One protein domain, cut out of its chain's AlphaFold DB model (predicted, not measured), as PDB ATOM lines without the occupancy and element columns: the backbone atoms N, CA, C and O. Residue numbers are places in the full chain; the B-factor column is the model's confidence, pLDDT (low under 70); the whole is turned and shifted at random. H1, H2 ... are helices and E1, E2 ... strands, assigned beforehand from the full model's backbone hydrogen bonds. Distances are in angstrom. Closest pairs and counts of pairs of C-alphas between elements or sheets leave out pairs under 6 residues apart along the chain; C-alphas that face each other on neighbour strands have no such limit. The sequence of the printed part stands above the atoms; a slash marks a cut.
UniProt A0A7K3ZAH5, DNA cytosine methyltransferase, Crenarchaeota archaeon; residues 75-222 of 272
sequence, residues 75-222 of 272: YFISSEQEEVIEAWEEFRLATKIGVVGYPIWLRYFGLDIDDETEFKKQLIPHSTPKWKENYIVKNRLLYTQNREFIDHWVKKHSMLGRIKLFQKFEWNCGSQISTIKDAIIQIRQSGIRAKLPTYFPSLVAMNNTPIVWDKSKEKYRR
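Overview. This is residues 75 to 222 of the 272 residues of the protein "DNA cytosine methyltransferase" of Crenarchaeota archaeon (UniProt A0A7K3ZAH5). A small three-stranded sheet has one long helix, H1, across one face; at one end of the elongated whole a small hairpin, E4 and E5, adjoins edge strand E2, and at the other end H2 and H3 make a loose helical end, with H4 between it and H1. The printed part has 148 residues, in the order H1 H2 H3 H4 E1 E2 E3 E4 E5. The larger sheet, E1 E3 E2, is mixed, and the class is mixed, helices and strands. The whole is compact, with a radius of gyration of the C-alphas of 15.9 A, and spans 51 by 30 by 28 A.

Arrangement. E3, residues 191 to 195, is parallel to E1, residues 168 to 172, with N 170 and O 192 at 2.9 A. E3 forms an antiparallel hairpin with E2, residues 184 to 188, with N 186 and O 193 at 2.8 A. H1, residues 79 to 95, is on this sheet at a height of 10.2 A, in two layers, a helix on one face of a sheet. The closest C-alphas of E2 and E4, residues 211 to 214, are Ile 185 and Ile 211, 4.8 A. E4 and E5, residues 219 to 222, form an antiparallel hairpin, with N 212 and O 221 at 2.9 A. H1, with residues 91 to 94 alone, only just touches H4, residues 147 to 156, with 3 pairs of C-alphas within 8 A; the closest are Phe 91 and Trp 153, 7.4 A, at a shallow tilt of 14 degrees, opposite ways. H3, residues 130 to 145, is close to H4 but not clearly touching, about perpendicular at 89 degrees; the closest C-alphas are Tyr 143 and Ile 150, 6.8 A. H2, residues 116 to 123, is close to H3 but not clearly touching; the closest C-alphas are Leu 123 and Ile 136, 7.8 A. In H1, H2, H3 and H4 every O i to N i+4 pair is within hydrogen-bond range.

Along the chain. H1 begins at C-alpha 79 (47.664, -46.938, -51.287) and is 24.1 A long; H3 is 22.6 A, H4 14.0 A and E1 13.3 A. E5 ends at C-alpha 222 (57.869, -39.219, -47.880).

Size, cuts and confidence. The C-alphas of His 126 and Ser 216 are the two farthest apart, 52.0 A. The printed part has no cut. The links H1 to H2, H4 to E1, E1 to E2 and E3 to E4 are long. Residues 204 to 207 have pLDDT under 70.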
ATOM      1  N   TYR A  75      59.388 -43.048 -53.311       95.88
ATOM      2  CA  TYR A  75      59.075 -42.362 -52.054       95.88
ATOM      3  C   TYR A  75      57.574 -42.176 -51.814       95.88
ATOM      4  O   TYR A  75      57.196 -41.665 -50.755       95.88
ATOM      5  N   PHE A  76      56.718 -42.568 -52.760       97.25
ATOM      6  CA  PHE A  76      55.275 -42.576 -52.552       97.25
ATOM      7  C   PHE A  76      54.892 -43.487 -51.391       97.25
ATOM      8  O   PHE A  76      55.531 -44.506 -51.123       97.25
ATOM      9  N   ILE A  77      53.863 -43.074 -50.658       96.56
ATOM     10  CA  ILE A  77      53.293 -43.910 -49.604       96.56
ATOM     11  C   ILE A  77      52.454 -45.034 -50.220       96.56
ATOM     12  O   ILE A  77      52.126 -45.000 -51.405       96.56
ATOM     13  N   SER A  78      52.120 -46.053 -49.428       96.31
ATOM     14  CA  SER A  78      51.242 -47.119 -49.913       96.31
ATOM     15  C   SER A  78      49.819 -46.606 -50.138       96.31
ATOM     16  O   SER A  78      49.375 -45.690 -49.442       96.31
ATOM     17  N   SER A  79      49.075 -47.258 -51.037       96.81
ATOM     18  CA  SER A  79      47.664 -46.938 -51.287       96.81
ATOM     19  C   SER A  79      46.828 -46.975 -50.004       96.81
ATOM     20  O   SER A  79      46.013 -46.093 -49.779       96.81
ATOM     21  N   GLU A  80      47.095 -47.926 -49.101       96.44
ATOM     22  CA  GLU A  80      46.414 -47.991 -47.803       96.44
ATOM     23  C   GLU A  80      46.665 -46.736 -46.947       96.44
ATOM     24  O   GLU A  80      45.748 -46.229 -46.304       96.44
ATOM     25  N   GLN A  81      47.899 -46.214 -46.923       96.88
ATOM     26  CA  GLN A  81      48.211 -44.997 -46.169       96.88
ATOM     27  C   GLN A  81      47.518 -43.775 -46.779       96.88
ATOM     28  O   GLN A  81      47.013 -42.937 -46.034       96.88
ATOM     29  N   GLU A  82      47.481 -43.686 -48.109       97.88
ATOM     30  CA  GLU A  82      46.795 -42.621 -48.843       97.88
ATOM     31  C   GLU A  82      45.280 -42.645 -48.600       97.88
ATOM     32  O   GLU A  82      44.723 -41.638 -48.169       97.88
ATOM     33  N   GLU A  83      44.634 -43.807 -48.740       98.06
ATOM     34  CA  GLU A  83      43.208 -43.987 -48.440       98.06
ATOM     35  C   GLU A  83      42.849 -43.534 -47.024       98.06
ATOM     36  O   GLU A  83      41.839 -42.868 -46.819       98.06
ATOM     37  N   VAL A  84      43.668 -43.885 -46.029       98.00
ATOM     38  CA  VAL A  84      43.400 -43.514 -44.635       98.00
ATOM     39  C   VAL A  84      43.573 -42.012 -44.412       98.00
ATOM     40  O   VAL A  84      42.803 -41.421 -43.655       98.00
ATOM     41  N   ILE A  85      44.573 -41.382 -45.034       98.38
ATOM     42  CA  ILE A  85      44.770 -39.927 -44.947       98.38
ATOM     43  C   ILE A  85      43.564 -39.200 -45.550       98.38
ATOM     44  O   ILE A  85      43.020 -38.303 -44.908       98.38
ATOM     45  N   GLU A  86      43.107 -39.623 -46.728       98.31
ATOM     46  CA  GLU A  86      41.933 -39.048 -47.393       98.31
ATOM     47  C   GLU A  86      40.635 -39.330 -46.618       98.31
ATOM     48  O   GLU A  86      39.792 -38.444 -46.481       98.31
ATOM     49  N   ALA A  87      40.494 -40.510 -46.004       98.44
ATOM     50  CA  ALA A  87      39.373 -40.803 -45.112       98.44
ATOM     51  C   ALA A  87      39.337 -39.835 -43.917       98.44
ATOM     52  O   ALA A  87      38.272 -39.328 -43.562       98.44
ATOM     53  N   TRP A  88      40.486 -39.538 -43.301       97.94
ATOM     54  CA  TRP A  88      40.557 -38.553 -42.219       97.94
ATOM     55  C   TRP A  88      40.325 -37.117 -42.690       97.94
ATOM     56  O   TRP A  88      39.785 -36.324 -41.921       97.94
ATOM     57  N   GLU A  89      40.671 -36.775 -43.931       97.62
ATOM     58  CA  GLU A  89      40.328 -35.475 -44.514       97.62
ATOM     59  C   GLU A  89      38.821 -35.333 -44.738       97.62
ATOM     60  O   GLU A  89      38.236 -34.323 -44.342       97.62
ATOM     61  N   GLU A  90      38.166 -36.365 -45.278       98.12
ATOM     62  CA  GLU A  90      36.704 -36.421 -45.385       98.12
ATOM     63  C   GLU A  90      36.052 -36.244 -44.007       98.12
ATOM     64  O   GLU A  90      35.165 -35.404 -43.837       98.12
ATOM     65  N   PHE A  91      36.542 -36.980 -43.001       97.88
ATOM     66  CA  PHE A  91      36.090 -36.842 -41.618       97.88
ATOM     67  C   PHE A  91      36.248 -35.405 -41.123       97.88
ATOM     68  O   PHE A  91      35.320 -34.840 -40.539       97.88
ATOM     69  N   ARG A  92      37.418 -34.799 -41.356       96.12
ATOM     70  CA  ARG A  92      37.745 -33.450 -40.894       96.12
ATOM     71  C   ARG A  92      36.788 -32.411 -41.473       96.12
ATOM     72  O   ARG A  92      36.285 -31.564 -40.736       96.12
ATOM     73  N   LEU A  93      36.539 -32.491 -42.779       95.81
ATOM     74  CA  LEU A  93      35.664 -31.575 -43.506       95.81
ATOM     75  C   LEU A  93      34.206 -31.700 -43.048       95.81
ATOM     76  O   LEU A  93      33.572 -30.685 -42.760       95.81
ATOM     77  N   ALA A  94      33.692 -32.925 -42.924       97.00
ATOM     78  CA  ALA A  94      32.303 -33.168 -42.540       97.00
ATOM     79  C   ALA A  94      32.011 -32.779 -41.082       97.00
ATOM     80  O   ALA A  94      30.996 -32.144 -40.800       97.00
ATOM     81  N   THR A  95      32.928 -33.097 -40.163       95.12
ATOM     82  CA  THR A  95      32.792 -32.762 -38.732       95.12
ATOM     83  C   THR A  95      33.196 -31.324 -38.402       95.12
ATOM     84  O   THR A  95      33.020 -30.879 -37.267       95.12
ATOM     85  N   LYS A  96      33.745 -30.584 -39.379       92.00
ATOM     86  CA  LYS A  96      34.220 -29.196 -39.248       92.00
ATOM     87  C   LYS A  96      35.198 -29.001 -38.086       92.00
ATOM     88  O   LYS A  96      35.221 -27.946 -37.448       92.00
ATOM     89  N   ILE A  97      36.014 -30.013 -37.798       86.94
ATOM     90  CA  ILE A  97      36.991 -29.921 -36.715       86.94
ATOM     91  C   ILE A  97      38.050 -28.858 -37.053       86.94
ATOM     92  O   ILE A  97      38.780 -28.946 -38.040       86.94
ATOM     93  N   GLY A  98      38.092 -27.816 -36.223       80.62
ATOM     94  CA  GLY A  98      39.103 -26.761 -36.248       80.62
ATOM     95  C   GLY A  98      40.239 -27.087 -35.282       80.62
ATOM     96  O   GLY A  98      40.872 -28.132 -35.373       80.62
ATOM     97  N   VAL A  99      40.500 -26.216 -34.306       79.00
ATOM     98  CA  VAL A  99      41.455 -26.516 -33.227       79.00
ATOM     99  C   VAL A  99      40.820 -27.513 -32.251       79.00
ATOM    100  O   VAL A  99      40.023 -27.134 -31.400       79.00
ATOM    101  N   VAL A 100      41.166 -28.797 -32.383       77.06
ATOM    102  CA  VAL A 100      40.606 -29.874 -31.544       77.06
ATOM    103  C   VAL A 100      41.243 -29.870 -30.150       77.06
ATOM    104  O   VAL A 100      40.548 -29.919 -29.137       77.06
ATOM    105  N   GLY A 101      42.577 -29.780 -30.073       83.38
ATOM    106  CA  GLY A 101      43.318 -29.782 -28.802       83.38
ATOM    107  C   GLY A 101      43.313 -31.128 -28.056       83.38
ATOM    108  O   GLY A 101      43.634 -31.175 -26.870       83.38
ATOM    109  N   TYR A 102      42.917 -32.219 -28.716       91.00
ATOM    110  CA  TYR A 102      43.002 -33.597 -28.223       91.00
ATOM    111  C   TYR A 102      43.085 -34.577 -29.404       91.00
ATOM    112  O   TYR A 102      42.621 -34.254 -30.498       91.00
ATOM    113  N   PRO A 103      43.664 -35.775 -29.215       94.44
ATOM    114  CA  PRO A 103      43.673 -36.789 -30.259       94.44
ATOM    115  C   PRO A 103      42.286 -37.424 -30.424       94.44
ATOM    116  O   PRO A 103      41.616 -37.776 -29.446       94.44
ATOM    117  N   ILE A 104      41.883 -37.618 -31.675       96.94
ATOM    118  CA  ILE A 104      40.676 -38.343 -32.051       96.94
ATOM    119  C   ILE A 104      40.992 -39.835 -32.053       96.94
ATOM    120  O   ILE A 104      41.951 -40.291 -32.680       96.94
ATOM    121  N   TRP A 105      40.189 -40.602 -31.330       97.06
ATOM    122  CA  TRP A 105      40.357 -42.027 -31.110       97.06
ATOM    123  C   TRP A 105      39.032 -42.738 -31.363       97.06
ATOM    124  O   TRP A 105      38.154 -42.733 -30.500       97.06
ATOM    125  N   LEU A 106      38.934 -43.428 -32.501       97.00
ATOM    126  CA  LEU A 106      37.714 -44.123 -32.924       97.00
ATOM    127  C   LEU A 106      37.142 -45.051 -31.837       97.00
ATOM    128  O   LEU A 106      35.942 -45.066 -31.588       97.00
ATOM    129  N   ARG A 107      38.016 -45.771 -31.119       95.00
ATOM    130  CA  ARG A 107      37.631 -46.676 -30.020       95.00
ATOM    131  C   ARG A 107      36.769 -46.006 -28.942       95.00
ATOM    132  O   ARG A 107      35.983 -46.687 -28.296       95.00
ATOM    133  N   TYR A 108      36.944 -44.707 -28.708       96.38
ATOM    134  CA  TYR A 108      36.250 -43.984 -27.641       96.38
ATOM    135  C   TYR A 108      35.023 -43.210 -28.130       96.38
ATOM    136  O   TYR A 108      34.448 -42.443 -27.363       96.38
ATOM    137  N   PHE A 109      34.590 -43.431 -29.372       96.94
ATOM    138  CA  PHE A 109      33.278 -42.975 -29.830       96.94
ATOM    139  C   PHE A 109      32.145 -43.753 -29.152       96.94
ATOM    140  O   PHE A 109      31.080 -43.189 -28.913       96.94
ATOM    141  N   GLY A 110      32.386 -45.012 -28.760       94.12
ATOM    142  CA  GLY A 110      31.346 -45.874 -28.196       94.12
ATOM    143  C   GLY A 110      30.271 -46.182 -29.234       94.12
ATOM    144  O   GLY A 110      29.092 -45.958 -28.971       94.12
ATOM    145  N   LEU A 111      30.705 -46.603 -30.426       93.50
ATOM    146  CA  LEU A 111      29.809 -47.032 -31.500       93.50
ATOM    147  C   LEU A 111      28.840 -48.086 -30.951       93.50
ATOM    148  O   LEU A 111      29.248 -48.923 -30.146       93.50
ATOM    149  N   ASP A 112      27.576 -47.996 -31.355       91.81
ATOM    150  CA  ASP A 112      26.483 -48.878 -30.919       91.81
ATOM    151  C   ASP A 112      26.158 -48.835 -29.408       91.81
ATOM    152  O   ASP A 112      25.346 -49.617 -28.920       91.81
ATOM    153  N   ILE A 113      26.752 -47.904 -28.649       93.12
ATOM    154  CA  ILE A 113      26.383 -47.631 -27.256       93.12
ATOM    155  C   ILE A 113      25.551 -46.354 -27.236       93.12
ATOM    156  O   ILE A 113      26.083 -45.270 -27.484       93.12
ATOM    157  N   ASP A 114      24.265 -46.458 -26.914       90.38
ATOM    158  CA  ASP A 114      23.380 -45.293 -26.790       90.38
ATOM    159  C   ASP A 114      23.333 -44.730 -25.375       90.38
ATOM    160  O   ASP A 114      23.379 -43.512 -25.198       90.38
ATOM    161  N   ASP A 115      23.326 -45.606 -24.372       92.81
ATOM    162  CA  ASP A 115      23.245 -45.212 -22.972       92.81
ATOM    163  C   ASP A 115      24.574 -44.627 -22.454       92.81
ATOM    164  O   ASP A 115      25.648 -45.227 -22.567       92.81
ATOM    165  N   GLU A 116      24.511 -43.429 -21.869       90.25
ATOM    166  CA  GLU A 116      25.696 -42.725 -21.368       90.25
ATOM    167  C   GLU A 116      26.288 -43.395 -20.117       90.25
ATOM    168  O   GLU A 116      27.507 -43.370 -19.915       90.25
ATOM    169  N   THR A 117      25.447 -44.013 -19.284       92.00
ATOM    170  CA  THR A 117      25.893 -44.719 -18.076       92.00
ATOM    171  C   THR A 117      26.702 -45.950 -18.465       92.00
ATOM    172  O   THR A 117      27.799 -46.159 -17.941       92.00
ATOM    173  N   GLU A 118      26.214 -46.711 -19.443       93.75
ATOM    174  CA  GLU A 118      26.897 -47.874 -19.993       93.75
ATOM    175  C   GLU A 118      28.195 -47.476 -20.701       93.75
ATOM    176  O   GLU A 118      29.238 -48.085 -20.458       93.75
ATOM    177  N   PHE A 119      28.190 -46.386 -21.478       94.69
ATOM    178  CA  PHE A 119      29.414 -45.837 -22.068       94.69
ATOM    179  C   PHE A 119      30.476 -45.537 -21.001       94.69
ATOM    180  O   PHE A 119      31.626 -45.972 -21.123       94.69
ATOM    181  N   LYS A 120      30.104 -44.811 -19.937       93.00
ATOM    182  CA  LYS A 120      31.027 -44.454 -18.847       93.00
ATOM    183  C   LYS A 120      31.548 -45.702 -18.145       93.00
ATOM    184  O   LYS A 120      32.755 -45.824 -17.958       93.00
ATOM    185  N   LYS A 121      30.669 -46.651 -17.826       92.44
ATOM    186  CA  LYS A 121      31.032 -47.909 -17.166       92.44
ATOM    187  C   LYS A 121      32.016 -48.739 -17.995       92.44
ATOM    188  O   LYS A 121      32.981 -49.260 -17.439       92.44
ATOM    189  N   GLN A 122      31.803 -48.843 -19.307       93.06
ATOM    190  CA  GLN A 122      32.656 -49.648 -20.188       93.06
ATOM    191  C   GLN A 122      33.982 -48.961 -20.551       93.06
ATOM    192  O   GLN A 122      35.025 -49.617 -20.606       93.06
ATOM    193  N   LEU A 123      33.959 -47.656 -20.843       93.44
ATOM    194  CA  LEU A 123      35.095 -46.953 -21.454       93.44
ATOM    195  C   LEU A 123      35.822 -45.990 -20.512       93.44
ATOM    196  O   LEU A 123      36.950 -45.600 -20.823       93.44
ATOM    197  N   ILE A 124      35.247 -45.662 -19.352       92.56
ATOM    198  CA  ILE A 124      35.856 -44.819 -18.314       92.56
ATOM    199  C   ILE A 124      35.828 -45.547 -16.951       92.56
ATOM    200  O   ILE A 124      35.067 -45.182 -16.054       92.56
ATOM    201  N   PRO A 125      36.677 -46.573 -16.744       90.44
ATOM    202  CA  PRO A 125      36.826 -47.201 -15.431       90.44
ATOM    203  C   PRO A 125      37.251 -46.197 -14.347       90.44
ATOM    204  O   PRO A 125      37.990 -45.257 -14.644       90.44
ATOM    205  N   HIS A 126      36.893 -46.451 -13.083       86.56
ATOM    206  CA  HIS A 126      37.217 -45.578 -11.939       86.56
ATOM    207  C   HIS A 126      38.714 -45.251 -11.771       86.56
ATOM    208  O   HIS A 126      39.056 -44.213 -11.216       86.56
ATOM    209  N   SER A 127      39.619 -46.104 -12.263       92.06
ATOM    210  CA  SER A 127      41.074 -45.887 -12.219       92.06
ATOM    211  C   SER A 127      41.617 -45.019 -13.365       92.06
ATOM    212  O   SER A 127      42.829 -44.823 -13.474       92.06
ATOM    213  N   THR A 128      40.755 -44.515 -14.253       92.88
ATOM    214  CA  THR A 128      41.171 -43.725 -15.418       92.88
ATOM    215  C   THR A 128      41.724 -42.368 -14.977       92.88
ATOM    216  O   THR A 128      41.011 -41.603 -14.331       92.88
ATOM    217  N   PRO A 129      42.962 -42.000 -15.359       95.94
ATOM    218  CA  PRO A 129      43.497 -40.678 -15.055       95.94
ATOM    219  C   PRO A 129      42.635 -39.559 -15.650       95.94
ATOM    220  O   PRO A 129      42.202 -39.660 -16.801       95.94
ATOM    221  N   LYS A 130      42.474 -38.450 -14.916       95.12
ATOM    222  CA  LYS A 130      41.577 -37.344 -15.303       95.12
ATOM    223  C   LYS A 130      41.848 -36.799 -16.706       95.12
ATOM    224  O   LYS A 130      40.922 -36.539 -17.467       95.12
ATOM    225  N   TRP A 131      43.118 -36.669 -17.089       94.00
ATOM    226  CA  TRP A 131      43.485 -36.198 -18.427       94.00
ATOM    227  C   TRP A 131      42.967 -37.128 -19.538       94.00
ATOM    228  O   TRP A 131      42.553 -36.658 -20.595       94.00
ATOM    229  N   LYS A 132      42.966 -38.447 -19.303       94.56
ATOM    230  CA  LYS A 132      42.524 -39.449 -20.277       94.56
ATOM    231  C   LYS A 132      41.005 -39.494 -20.342       94.56
ATOM    232  O   LYS A 132      40.459 -39.532 -21.439       94.56
ATOM    233  N   GLU A 133      40.346 -39.441 -19.187       95.69
ATOM    234  CA  GLU A 133      38.894 -39.282 -19.093       95.69
ATOM    235  C   GLU A 133      38.430 -38.073 -19.915       95.69
ATOM    236  O   GLU A 133      37.551 -38.213 -20.763       95.69
ATOM    237  N   ASN A 134      39.092 -36.920 -19.762       95.06
ATOM    238  CA  ASN A 134      38.769 -35.715 -20.525       95.06
ATOM    239  C   ASN A 134      38.835 -35.950 -22.046       95.06
ATOM    240  O   ASN A 134      37.961 -35.485 -22.775       95.06
ATOM    241  N   TYR A 135      39.833 -36.683 -22.552       95.38
ATOM    242  CA  TYR A 135      39.904 -37.025 -23.978       95.38
ATOM    243  C   TYR A 135      38.815 -38.006 -24.414       95.38
ATOM    244  O   TYR A 135      38.276 -37.851 -25.509       95.38
ATOM    245  N   ILE A 136      38.475 -38.992 -23.582       96.44
ATOM    246  CA  ILE A 136      37.411 -39.961 -23.880       96.44
ATOM    247  C   ILE A 136      36.064 -39.241 -23.990       96.44
ATOM    248  O   ILE A 136      35.368 -39.406 -24.988       96.44
ATOM    249  N   VAL A 137      35.741 -38.378 -23.024       95.56
ATOM    250  CA  VAL A 137      34.504 -37.582 -23.023       95.56
ATOM    251  C   VAL A 137      34.424 -36.680 -24.255       95.56
ATOM    252  O   VAL A 137      33.394 -36.645 -24.922       95.56
ATOM    253  N   LYS A 138      35.517 -36.001 -24.626       95.75
ATOM    254  CA  LYS A 138      35.548 -35.161 -25.836       95.75
ATOM    255  C   LYS A 138      35.379 -35.963 -27.133       95.75
ATOM    256  O   LYS A 138      34.711 -35.502 -28.055       95.75
ATOM    257  N   ASN A 139      35.952 -37.166 -27.213       97.25
ATOM    258  CA  ASN A 139      35.752 -38.067 -28.351       97.25
ATOM    259  C   ASN A 139      34.299 -38.541 -28.451       97.25
ATOM    260  O   ASN A 139      33.729 -38.534 -29.539       97.25
ATOM    261  N   ARG A 140      33.683 -38.893 -27.318       96.69
ATOM    262  CA  ARG A 140      32.264 -39.251 -27.267       96.69
ATOM    263  C   ARG A 140      31.372 -38.094 -27.695       96.69
ATOM    264  O   ARG A 140      30.463 -38.309 -28.485       96.69
ATOM    265  N   LEU A 141      31.655 -36.877 -27.233       95.44
ATOM    266  CA  LEU A 141      30.898 -35.692 -27.630       95.44
ATOM    267  C   LEU A 141      30.965 -35.468 -29.147       95.44
ATOM    268  O   LEU A 141      29.922 -35.359 -29.790       95.44
ATOM    269  N   LEU A 142      32.177 -35.492 -29.719       96.62
ATOM    270  CA  LEU A 142      32.392 -35.386 -31.166       96.62
ATOM    271  C   LEU A 142      31.585 -36.441 -31.933       96.62
ATOM    272  O   LEU A 142      30.953 -36.112 -32.936       96.62
ATOM    273  N   TYR A 143      31.580 -37.680 -31.432       97.00
ATOM    274  CA  TYR A 143      30.771 -38.754 -31.993       97.00
ATOM    275  C   TYR A 143      29.279 -38.429 -31.949       97.00
ATOM    276  O   TYR A 143      28.632 -38.399 -32.986       97.00
ATOM    277  N   THR A 144      28.739 -38.129 -30.766       95.88
ATOM    278  CA  THR A 144      27.298 -37.893 -30.591       95.88
ATOM    279  C   THR A 144      26.770 -36.736 -31.439       95.88
ATOM    280  O   THR A 144      25.662 -36.827 -31.954       95.88
ATOM    281  N   GLN A 145      27.575 -35.689 -31.647       96.00
ATOM    282  CA  GLN A 145      27.215 -34.531 -32.473       96.00
ATOM    283  C   GLN A 145      27.224 -34.822 -33.980       96.00
ATOM    284  O   GLN A 145      26.620 -34.075 -34.742       96.00
ATOM    285  N   ASN A 146      27.907 -35.882 -34.418       97.38
ATOM    286  CA  ASN A 146      28.102 -36.215 -35.833       97.38
ATOM    287  C   ASN A 146      27.771 -37.689 -36.123       97.38
ATOM    288  O   ASN A 146      28.317 -38.270 -37.060       97.38
ATOM    289  N   ARG A 147      26.915 -38.309 -35.301       96.19
ATOM    290  CA  ARG A 147      26.720 -39.766 -35.241       96.19
ATOM    291  C   ARG A 147      26.413 -40.380 -36.603       96.19
ATOM    292  O   ARG A 147      27.133 -41.271 -37.030       96.19
ATOM    293  N   GLU A 148      25.394 -39.868 -37.292       97.06
ATOM    294  CA  GLU A 148      24.951 -40.391 -38.591       97.06
ATOM    295  C   GLU A 148      26.090 -40.400 -39.621       97.06
ATOM    296  O   GLU A 148      26.367 -41.424 -40.250       97.06
ATOM    297  N   PHE A 149      26.809 -39.278 -39.733       98.19
ATOM    298  CA  PHE A 149      27.974 -39.172 -40.605       98.19
ATOM    299  C   PHE A 149      29.074 -40.154 -40.192       98.19
ATOM    300  O   PHE A 149      29.612 -40.858 -41.044       98.19
ATOM    301  N   ILE A 150      29.417 -40.217 -38.902       98.31
ATOM    302  CA  ILE A 150      30.526 -41.046 -38.419       98.31
ATOM    303  C   ILE A 150      30.215 -42.531 -38.602       98.31
ATOM    304  O   ILE A 150      31.083 -43.265 -39.071       98.31
ATOM    305  N   ASP A 151      28.998 -42.980 -38.303       98.00
ATOM    306  CA  ASP A 151      28.590 -44.373 -38.491       98.00
ATOM    307  C   ASP A 151      28.669 -44.773 -39.975       98.00
ATOM    308  O   ASP A 151      29.167 -45.854 -40.308       98.00
ATOM    309  N   HIS A 152      28.242 -43.887 -40.885       98.38
ATOM    310  CA  HIS A 152      28.405 -44.090 -42.324       98.38
ATOM    311  C   HIS A 152      29.886 -44.113 -42.735       98.38
ATOM    312  O   HIS A 152      30.323 -45.032 -43.428       98.38
ATOM    313  N   TRP A 153      30.674 -43.141 -42.278       98.56
ATOM    314  CA  TRP A 153      32.097 -42.998 -42.590       98.56
ATOM    315  C   TRP A 153      32.922 -44.205 -42.125       98.56
ATOM    316  O   TRP A 153      33.755 -44.718 -42.875       98.56
ATOM    317  N   VAL A 154      32.650 -44.718 -40.919       98.38
ATOM    318  CA  VAL A 154      33.301 -45.914 -40.368       98.38
ATOM    319  C   VAL A 154      33.071 -47.126 -41.268       98.38
ATOM    320  O   VAL A 154      34.019 -47.874 -41.525       98.38
ATOM    321  N   LYS A 155      31.836 -47.310 -41.756       98.06
ATOM    322  CA  LYS A 155      31.470 -48.400 -42.673       98.06
ATOM    323  C   LYS A 155      32.110 -48.204 -44.046       98.06
ATOM    324  O   LYS A 155      32.798 -49.106 -44.519       98.06
ATOM    325  N   LYS A 156      31.953 -47.016 -44.641       98.44
ATOM    326  CA  LYS A 156      32.494 -46.643 -45.960       98.44
ATOM    327  C   LYS A 156      33.992 -46.928 -46.070       98.44
ATOM    328  O   LYS A 156      34.433 -47.520 -47.048       98.44
ATOM    329  N   HIS A 157      34.763 -46.555 -45.050       98.19
ATOM    330  CA  HIS A 157      36.226 -46.681 -45.047       98.19
ATOM    331  C   HIS A 157      36.749 -47.913 -44.299       98.19
ATOM    332  O   HIS A 157      37.960 -48.044 -44.100       98.19
ATOM    333  N   SER A 158      35.854 -48.814 -43.871       97.62
ATOM    334  CA  SER A 158      36.174 -50.027 -43.102       97.62
ATOM    335  C   SER A 158      37.073 -49.762 -41.886       97.62
ATOM    336  O   SER A 158      37.949 -50.558 -41.547       97.62
ATOM    337  N   MET A 159      36.877 -48.625 -41.212       97.38
ATOM    338  CA  MET A 159      37.835 -48.100 -40.232       97.38
ATOM    339  C   MET A 159      38.063 -49.034 -39.040       97.38
ATOM    340  O   MET A 159      39.183 -49.117 -38.540       97.38
ATOM    341  N   LEU A 160      37.040 -49.780 -38.615       96.25
ATOM    342  CA  LEU A 160      37.165 -50.768 -37.535       96.25
ATOM    343  C   LEU A 160      38.021 -51.982 -37.923       96.25
ATOM    344  O   LEU A 160      38.646 -52.574 -37.045       96.25
ATOM    345  N   GLY A 161      38.081 -52.324 -39.215       96.25
ATOM    346  CA  GLY A 161      38.924 -53.401 -39.741       96.25
ATOM    347  C   GLY A 161      40.389 -52.995 -39.933       96.25
ATOM    348  O   GLY A 161      41.259 -53.856 -40.032       96.25
ATOM    349  N   ARG A 162      40.685 -51.690 -39.953       96.62
ATOM    350  CA  ARG A 162      42.055 -51.175 -40.085       96.62
ATOM    351  C   ARG A 162      42.834 -51.325 -38.780       96.62
ATOM    352  O   ARG A 162      42.264 -51.389 -37.692       96.62
ATOM    353  N   ILE A 163      44.164 -51.306 -38.856       95.75
ATOM    354  CA  ILE A 163      45.021 -51.364 -37.663       95.75
ATOM    355  C   ILE A 163      44.753 -50.191 -36.703       95.75
ATOM    356  O   ILE A 163      44.465 -49.068 -37.119       95.75
ATOM    357  N   LYS A 164      44.949 -50.413 -35.394       95.06
ATOM    358  CA  LYS A 164      44.718 -49.405 -34.331       95.06
ATOM    359  C   LYS A 164      45.442 -48.071 -34.548       95.06
ATOM    360  O   LYS A 164      45.062 -47.076 -33.938       95.06
ATOM    361  N   LEU A 165      46.517 -48.061 -35.335       95.12
ATOM    362  CA  LEU A 165      47.248 -46.849 -35.694       95.12
ATOM    363  C   LEU A 165      46.389 -45.938 -36.580       95.12
ATOM    364  O   LEU A 165      46.229 -44.763 -36.270       95.12
ATOM    365  N   PHE A 166      45.798 -46.490 -37.639       97.12
ATOM    366  CA  PHE A 166      44.991 -45.759 -38.620       97.12
ATOM    367  C   PHE A 166      43.644 -45.289 -38.071       97.12
ATOM    368  O   PHE A 166      43.042 -44.375 -38.617       97.12
ATOM    369  N   GLN A 167      43.220 -45.834 -36.935       97.69
ATOM    370  CA  GLN A 167      42.014 -45.431 -36.208       97.69
ATOM    371  C   GLN A 167      42.204 -44.208 -35.287       97.69
ATOM    372  O   GLN A 167      41.327 -43.898 -34.474       97.69
ATOM    373  N   LYS A 168      43.360 -43.539 -35.352       97.19
ATOM    374  CA  LYS A 168      43.695 -42.395 -34.498       97.19
ATOM    375  C   LYS A 168      44.185 -41.225 -35.340       97.19
ATOM    376  O   LYS A 168      45.070 -41.410 -36.176       97.19
ATOM    377  N   PHE A 169      43.679 -40.033 -35.049       97.12
ATOM    378  CA  PHE A 169      43.989 -38.827 -35.807       97.12
ATOM    379  C   PHE A 169      44.184 -37.605 -34.914       97.12
ATOM    380  O   PHE A 169      43.567 -37.480 -33.861       97.12
ATOM    381  N   GLU A 170      45.062 -36.698 -35.323       95.50
ATOM    382  CA  GLU A 170      45.361 -35.465 -34.603       95.50
ATOM    383  C   GLU A 170      45.558 -34.329 -35.612       95.50
ATOM    384  O   GLU A 170      46.536 -34.319 -36.368       95.50
ATOM    385  N   TRP A 171      44.626 -33.374 -35.623       95.00
ATOM    386  CA  TRP A 171      44.704 -32.170 -36.448       95.00
ATOM    387  C   TRP A 171      45.279 -31.008 -35.638       95.00
ATOM    388  O   TRP A 171      44.615 -30.453 -34.762       95.00
ATOM    389  N   ASN A 172      46.516 -30.627 -35.953       93.88
ATOM    390  CA  ASN A 172      47.247 -29.552 -35.279       93.88
ATOM    391  C   ASN A 172      47.475 -28.340 -36.190       93.88
ATOM    392  O   ASN A 172      48.460 -27.620 -36.028       93.88
ATOM    393  N   CYS A 173      46.593 -28.130 -37.167       93.38
ATOM    394  CA  CYS A 173      46.717 -27.017 -38.107       93.38
ATOM    395  C   CYS A 173      45.691 -25.899 -37.866       93.38
ATOM    396  O   CYS A 173      45.805 -24.817 -38.441       93.38
ATOM    397  N   GLY A 174      44.702 -26.132 -36.996       90.06
ATOM    398  CA  GLY A 174      43.638 -25.164 -36.736       90.06
ATOM    399  C   GLY A 174      42.942 -24.742 -38.029       90.06
ATOM    400  O   GLY A 174      42.564 -25.602 -38.822       90.06
ATOM    401  N   SER A 175      42.796 -23.433 -38.230       90.75
ATOM    402  CA  SER A 175      42.211 -22.816 -39.429       90.75
ATOM    403  C   SER A 175      43.245 -22.198 -40.382       90.75
ATOM    404  O   SER A 175      42.858 -21.522 -41.329       90.75
ATOM    405  N   GLN A 176      44.548 -22.373 -40.131       92.62
ATOM    406  CA  GLN A 176      45.595 -21.702 -40.921       92.62
ATOM    407  C   GLN A 176      45.813 -22.344 -42.297       92.62
ATOM    408  O   GLN A 176      46.362 -21.706 -43.187       92.62
ATOM    409  N   ILE A 177      45.390 -23.599 -42.470       93.38
ATOM    410  CA  ILE A 177      45.366 -24.287 -43.764       93.38
ATOM    411  C   ILE A 177      43.989 -24.915 -43.975       93.38
ATOM    412  O   ILE A 177      43.334 -25.340 -43.018       93.38
ATOM    413  N   SER A 178      43.558 -24.977 -45.230       89.94
ATOM    414  CA  SER A 178      42.227 -25.457 -45.613       89.94
ATOM    415  C   SER A 178      42.189 -26.942 -45.963       89.94
ATOM    416  O   SER A 178      41.113 -27.533 -45.894       89.94
ATOM    417  N   THR A 179      43.331 -27.546 -46.303       94.56
ATOM    418  CA  THR A 179      43.436 -28.949 -46.723       94.56
ATOM    419  C   THR A 179      44.586 -29.673 -46.031       94.56
ATOM    420  O   THR A 179      45.636 -29.085 -45.758       94.56
ATOM    421  N   ILE A 180      44.414 -30.974 -45.779       96.25
ATOM    422  CA  ILE A 180      45.495 -31.836 -45.282       96.25
ATOM    423  C   ILE A 180      46.687 -31.916 -46.246       96.25
ATOM    424  O   ILE A 180      47.804 -32.183 -45.810       96.25
ATOM    425  N   LYS A 181      46.479 -31.638 -47.540       97.44
ATOM    426  CA  LYS A 181      47.534 -31.650 -48.566       97.44
ATOM    427  C   LYS A 181      48.583 -30.557 -48.352       97.44
ATOM    428  O   LYS A 181      49.733 -30.727 -48.738       97.44
ATOM    429  N   ASP A 182      48.213 -29.471 -47.682       96.75
ATOM    430  CA  ASP A 182      49.137 -28.403 -47.293       96.75
ATOM    431  C   ASP A 182      49.814 -28.676 -45.934       96.75
ATOM    432  O   ASP A 182      50.637 -27.883 -45.476       96.75
ATOM    433  N   ALA A 183      49.484 -29.787 -45.269       96.88
ATOM    434  CA  ALA A 183      50.043 -30.157 -43.974       96.88
ATOM    435  C   ALA A 183      51.327 -30.989 -44.106       96.88
ATOM    436  O   ALA A 183      51.572 -31.679 -45.094       96.88
ATOM    437  N   ILE A 184      52.113 -31.004 -43.030       96.69
ATOM    438  CA  ILE A 184      53.130 -32.033 -42.802       96.69
ATOM    439  C   ILE A 184      52.472 -33.176 -42.034       96.69
ATOM    440  O   ILE A 184      52.014 -32.995 -40.901       96.69
ATOM    441  N   ILE A 185      52.453 -34.363 -42.634       96.56
ATOM    442  CA  ILE A 185      51.774 -35.540 -42.091       96.56
ATOM    443  C   ILE A 185      52.795 -36.492 -41.465       96.56
ATOM    444  O   ILE A 185      53.893 -36.706 -41.979       96.56
ATOM    445  N   GLN A 186      52.440 -37.098 -40.335       93.62
ATOM    446  CA  GLN A 186      53.223 -38.159 -39.713       93.62
ATOM    447  C   GLN A 186      52.348 -39.317 -39.269       93.62
ATOM    448  O   GLN A 186      51.373 -39.129 -38.546       93.62
ATOM    449  N   ILE A 187      52.778 -40.524 -39.609       92.50
ATOM    450  CA  ILE A 187      52.178 -41.771 -39.146       92.50
ATOM    451  C   ILE A 187      53.048 -42.285 -37.997       92.50
ATOM    452  O   ILE A 187      54.173 -42.718 -38.219       92.50
ATOM    453  N   ARG A 188      52.561 -42.183 -36.757       88.50
ATOM    454  CA  ARG A 188      53.264 -42.641 -35.543       88.50
ATOM    455  C   ARG A 188      52.455 -43.735 -34.856       88.50
ATOM    456  O   ARG A 188      51.263 -43.858 -35.094       88.50
ATOM    457  N   GLN A 189      53.042 -44.455 -33.900       87.50
ATOM    458  CA  GLN A 189      52.310 -45.435 -33.071       87.50
ATOM    459  C   GLN A 189      51.064 -44.843 -32.371       87.50
ATOM    460  O   GLN A 189      50.091 -45.546 -32.084       87.50
ATOM    461  N   SER A 190      51.086 -43.536 -32.099       88.44
ATOM    462  CA  SER A 190      49.975 -42.792 -31.504       88.44
ATOM    463  C   SER A 190      48.856 -42.433 -32.487       88.44
ATOM    464  O   SER A 190      47.806 -41.999 -32.025       88.44
ATOM    465  N   GLY A 191      49.060 -42.601 -33.794       94.00
ATOM    466  CA  GLY A 191      48.109 -42.237 -34.841       94.00
ATOM    467  C   GLY A 191      48.709 -41.394 -35.959       94.00
ATOM    468  O   GLY A 191      49.917 -41.131 -35.993       94.00
ATOM    469  N   ILE A 192      47.831 -40.954 -36.853       95.69
ATOM    470  CA  ILE A 192      48.129 -40.017 -37.931       95.69
ATOM    471  C   ILE A 192      48.044 -38.597 -37.381       95.69
ATOM    472  O   ILE A 192      47.094 -38.238 -36.692       95.69
ATOM    473  N   ARG A 193      49.052 -37.783 -37.668       94.56
ATOM    474  CA  ARG A 193      49.131 -36.395 -37.216       94.56
ATOM    475  C   ARG A 193      49.338 -35.485 -38.407       94.56
ATOM    476  O   ARG A 193      50.309 -35.679 -39.130       94.56
ATOM    477  N   ALA A 194      48.488 -34.481 -38.548       95.50
ATOM    478  CA  ALA A 194      48.685 -33.379 -39.477       95.50
ATOM    479  C   ALA A 194      49.149 -32.151 -38.691       95.50
ATOM    480  O   ALA A 194      48.561 -31.801 -37.664       95.50
ATOM    481  N   LYS A 195      50.237 -31.526 -39.138       94.69
ATOM    482  CA  LYS A 195      50.811 -30.321 -38.536       94.69
ATOM    483  C   LYS A 195      50.980 -29.228 -39.578       94.69
ATOM    484  O   LYS A 195      51.114 -29.516 -40.766       94.69
ATOM    485  N   LEU A 196      51.031 -27.986 -39.101       95.38
ATOM    486  CA  LEU A 196      51.326 -26.841 -39.950       95.38
ATOM    487  C   LEU A 196      52.646 -27.024 -40.708       95.38
ATOM    488  O   LEU A 196      53.604 -27.563 -40.145       95.38
ATOM    489  N   PRO A 197      52.726 -26.506 -41.941       95.69
ATOM    490  CA  PRO A 197      53.924 -26.536 -42.770       95.69
ATOM    491  C   PRO A 197      54.970 -25.493 -42.343       95.69
ATOM    492  O   PRO A 197      55.646 -24.903 -43.178       95.69
ATOM    493  N   THR A 198      55.083 -25.225 -41.043       94.88
ATOM    494  CA  THR A 198      56.063 -24.297 -40.466       94.88
ATOM    495  C   THR A 198      57.380 -25.008 -40.204       94.88
ATOM    496  O   THR A 198      58.429 -24.559 -40.645       94.88
ATOM    497  N   TYR A 199      57.331 -26.168 -39.545       92.94
ATOM    498  CA  TYR A 199      58.525 -26.927 -39.194       92.94
ATOM    499  C   TYR A 199      58.350 -28.407 -39.477       92.94
ATOM    500  O   TYR A 199      57.352 -29.027 -39.092       92.94
ATOM    501  N   PHE A 200      59.397 -29.012 -40.021       91.69
ATOM    502  CA  PHE A 200      59.546 -30.444 -39.935       91.69
ATOM    503  C   PHE A 200      59.891 -30.867 -38.498       91.69
ATOM    504  O   PHE A 200      60.686 -30.225 -37.800       91.69
ATOM    505  N   PRO A 201      59.308 -31.981 -38.035       82.12
ATOM    506  CA  PRO A 201      59.699 -32.606 -36.784       82.12
ATOM    507  C   PRO A 201      61.100 -33.211 -36.914       82.12
ATOM    508  O   PRO A 201      61.634 -33.380 -38.011       82.12
ATOM    509  N   SER A 202      61.687 -33.599 -35.782       73.12
ATOM    510  CA  SER A 202      62.972 -34.294 -35.776       73.12
ATOM    511  C   SER A 202      62.962 -35.526 -36.684       73.12
ATOM    512  O   SER A 202      62.108 -36.408 -36.538       73.12
ATOM    513  N   LEU A 203      63.957 -35.607 -37.560       71.38
ATOM    514  CA  LEU A 203      64.276 -36.802 -38.329       71.38
ATOM    515  C   LEU A 203      64.907 -37.803 -37.351       71.38
ATOM    516  O   LEU A 203      65.774 -37.420 -36.571       71.38
ATOM    517  N   VAL A 204      64.429 -39.045 -37.297       61.53
ATOM    518  CA  VAL A 204      64.985 -40.054 -36.366       61.53
ATOM    519  C   VAL A 204      65.099 -41.420 -37.038       61.53
ATOM    520  O   VAL A 204      66.129 -42.068 -36.927       61.53
ATOM    521  N   ALA A 205      64.057 -41.854 -37.756       60.50
ATOM    522  CA  ALA A 205      64.024 -43.118 -38.497       60.50
ATOM    523  C   ALA A 205      62.937 -43.091 -39.589       60.50
ATOM    524  O   ALA A 205      61.994 -42.299 -39.486       60.50
ATOM    525  N   MET A 206      63.025 -43.998 -40.577       57.25
ATOM    526  CA  MET A 206      62.118 -44.058 -41.741       57.25
ATOM    527  C   MET A 206      60.631 -44.132 -41.362       57.25
ATOM    528  O   MET A 206      59.786 -43.477 -41.971       57.25
ATOM    529  N   ASN A 207      60.311 -44.876 -40.298       61.00
ATOM    530  CA  ASN A 207      58.933 -45.072 -39.838       61.00
ATOM    531  C   ASN A 207      58.258 -43.766 -39.388       61.00
ATOM    532  O   ASN A 207      57.037 -43.697 -39.354       61.00
ATOM    533  N   ASN A 208      59.044 -42.729 -39.079       72.44
ATOM    534  CA  ASN A 208      58.555 -41.407 -38.699       72.44
ATOM    535  C   ASN A 208      58.858 -40.333 -39.757       72.44
ATOM    536  O   ASN A 208      58.644 -39.147 -39.476       72.44
ATOM    537  N   THR A 209      59.360 -40.720 -40.941       89.00
ATOM    538  CA  THR A 209      59.679 -39.773 -42.016       89.00
ATOM    539  C   THR A 209      58.416 -39.005 -42.403       89.00
ATOM    540  O   THR A 209      57.400 -39.647 -42.701       89.00
ATOM    541  N   PRO A 210      58.467 -37.662 -42.386       94.06
ATOM    542  CA  PRO A 210      57.345 -36.816 -42.760       94.06
ATOM    543  C   PRO A 210      56.801 -37.146 -44.148       94.06
ATOM    544  O   PRO A 210      57.566 -37.426 -45.072       94.06
ATOM    545  N   ILE A 211      55.480 -37.091 -44.265       96.50
ATOM    546  CA  ILE A 211      54.728 -37.244 -45.505       96.50
ATOM    547  C   ILE A 211      54.218 -35.864 -45.917       96.50
ATOM    548  O   ILE A 211      53.745 -35.097 -45.075       96.50
ATOM    549  N   VAL A 212      54.326 -35.560 -47.203       97.56
ATOM    550  CA  VAL A 212      53.879 -34.314 -47.832       97.56
ATOM    551  C   VAL A 212      53.118 -34.635 -49.115       97.56
ATOM    552  O   VAL A 212      53.277 -35.719 -49.681       97.56
ATOM    553  N   TRP A 213      52.299 -33.695 -49.579       97.81
ATOM    554  CA  TRP A 213      51.660 -33.780 -50.887       97.81
ATOM    555  C   TRP A 213      52.612 -33.291 -51.980       97.81
ATOM    556  O   TRP A 213      53.075 -32.147 -51.956       97.81
ATOM    557  N   ASP A 214      52.891 -34.144 -52.958       96.75
ATOM    558  CA  ASP A 214      53.593 -33.756 -54.171       96.75
ATOM    559  C   ASP A 214      52.596 -33.160 -55.167       96.75
ATOM    560  O   ASP A 214      51.821 -33.877 -55.801       96.75
ATOM    561  N   LYS A 215      52.621 -31.831 -55.314       93.25
ATOM    562  CA  LYS A 215      51.722 -31.108 -56.228       93.25
ATOM    563  C   LYS A 215      51.953 -31.468 -57.696       93.25
ATOM    564  O   LYS A 215      51.017 -31.370 -58.474       93.25
ATOM    565  N   SER A 216      53.169 -31.862 -58.080       93.31
ATOM    566  CA  SER A 216      53.489 -32.166 -59.480       93.31
ATOM    567  C   SER A 216      52.980 -33.538 -59.914       93.31
ATOM    568  O   SER A 216      52.652 -33.732 -61.080       93.31
ATOM    569  N   LYS A 217      52.918 -34.482 -58.969       94.44
ATOM    570  CA  LYS A 217      52.505 -35.866 -59.222       94.44
ATOM    571  C   LYS A 217      51.136 -36.213 -58.655       94.44
ATOM    572  O   LYS A 217      50.684 -37.335 -58.848       94.44
ATOM    573  N   GLU A 218      50.524 -35.273 -57.941       95.69
ATOM    574  CA  GLU A 218      49.242 -35.428 -57.258       95.69
ATOM    575  C   GLU A 218      49.197 -36.675 -56.364       95.69
ATOM    576  O   GLU A 218      48.243 -37.450 -56.395       95.69
ATOM    577  N   LYS A 219      50.257 -36.882 -55.569       96.94
ATOM    578  CA  LYS A 219      50.368 -38.012 -54.637       96.94
ATOM    579  C   LYS A 219      51.037 -37.633 -53.331       96.94
ATOM    580  O   LYS A 219      51.904 -36.759 -53.285       96.94
ATOM    581  N   TYR A 220      50.708 -38.361 -52.268       98.19
ATOM    582  CA  TYR A 220      51.456 -38.278 -51.018       98.19
ATOM    583  C   TYR A 220      52.777 -39.040 -51.099       98.19
ATOM    584  O   TYR A 220      52.860 -40.172 -51.587       98.19
ATOM    585  N   ARG A 221      53.826 -38.440 -50.541       97.00
ATOM    586  CA  ARG A 221      55.159 -39.036 -50.507       97.00
ATOM    587  C   ARG A 221      55.902 -38.703 -49.235       97.00
ATOM    588  O   ARG A 221      55.646 -37.690 -48.592       97.00
ATOM    589  N   ARG A 222      56.873 -39.541 -48.897       95.88
ATOM    590  CA  ARG A 222      57.869 -39.219 -47.880       95.88
ATOM    591  C   ARG A 222      58.850 -38.187 -48.431       95.88
ATOM    592  O   ARG A 222      59.134 -38.176 -49.631       95.88
TER     593      ARG A 222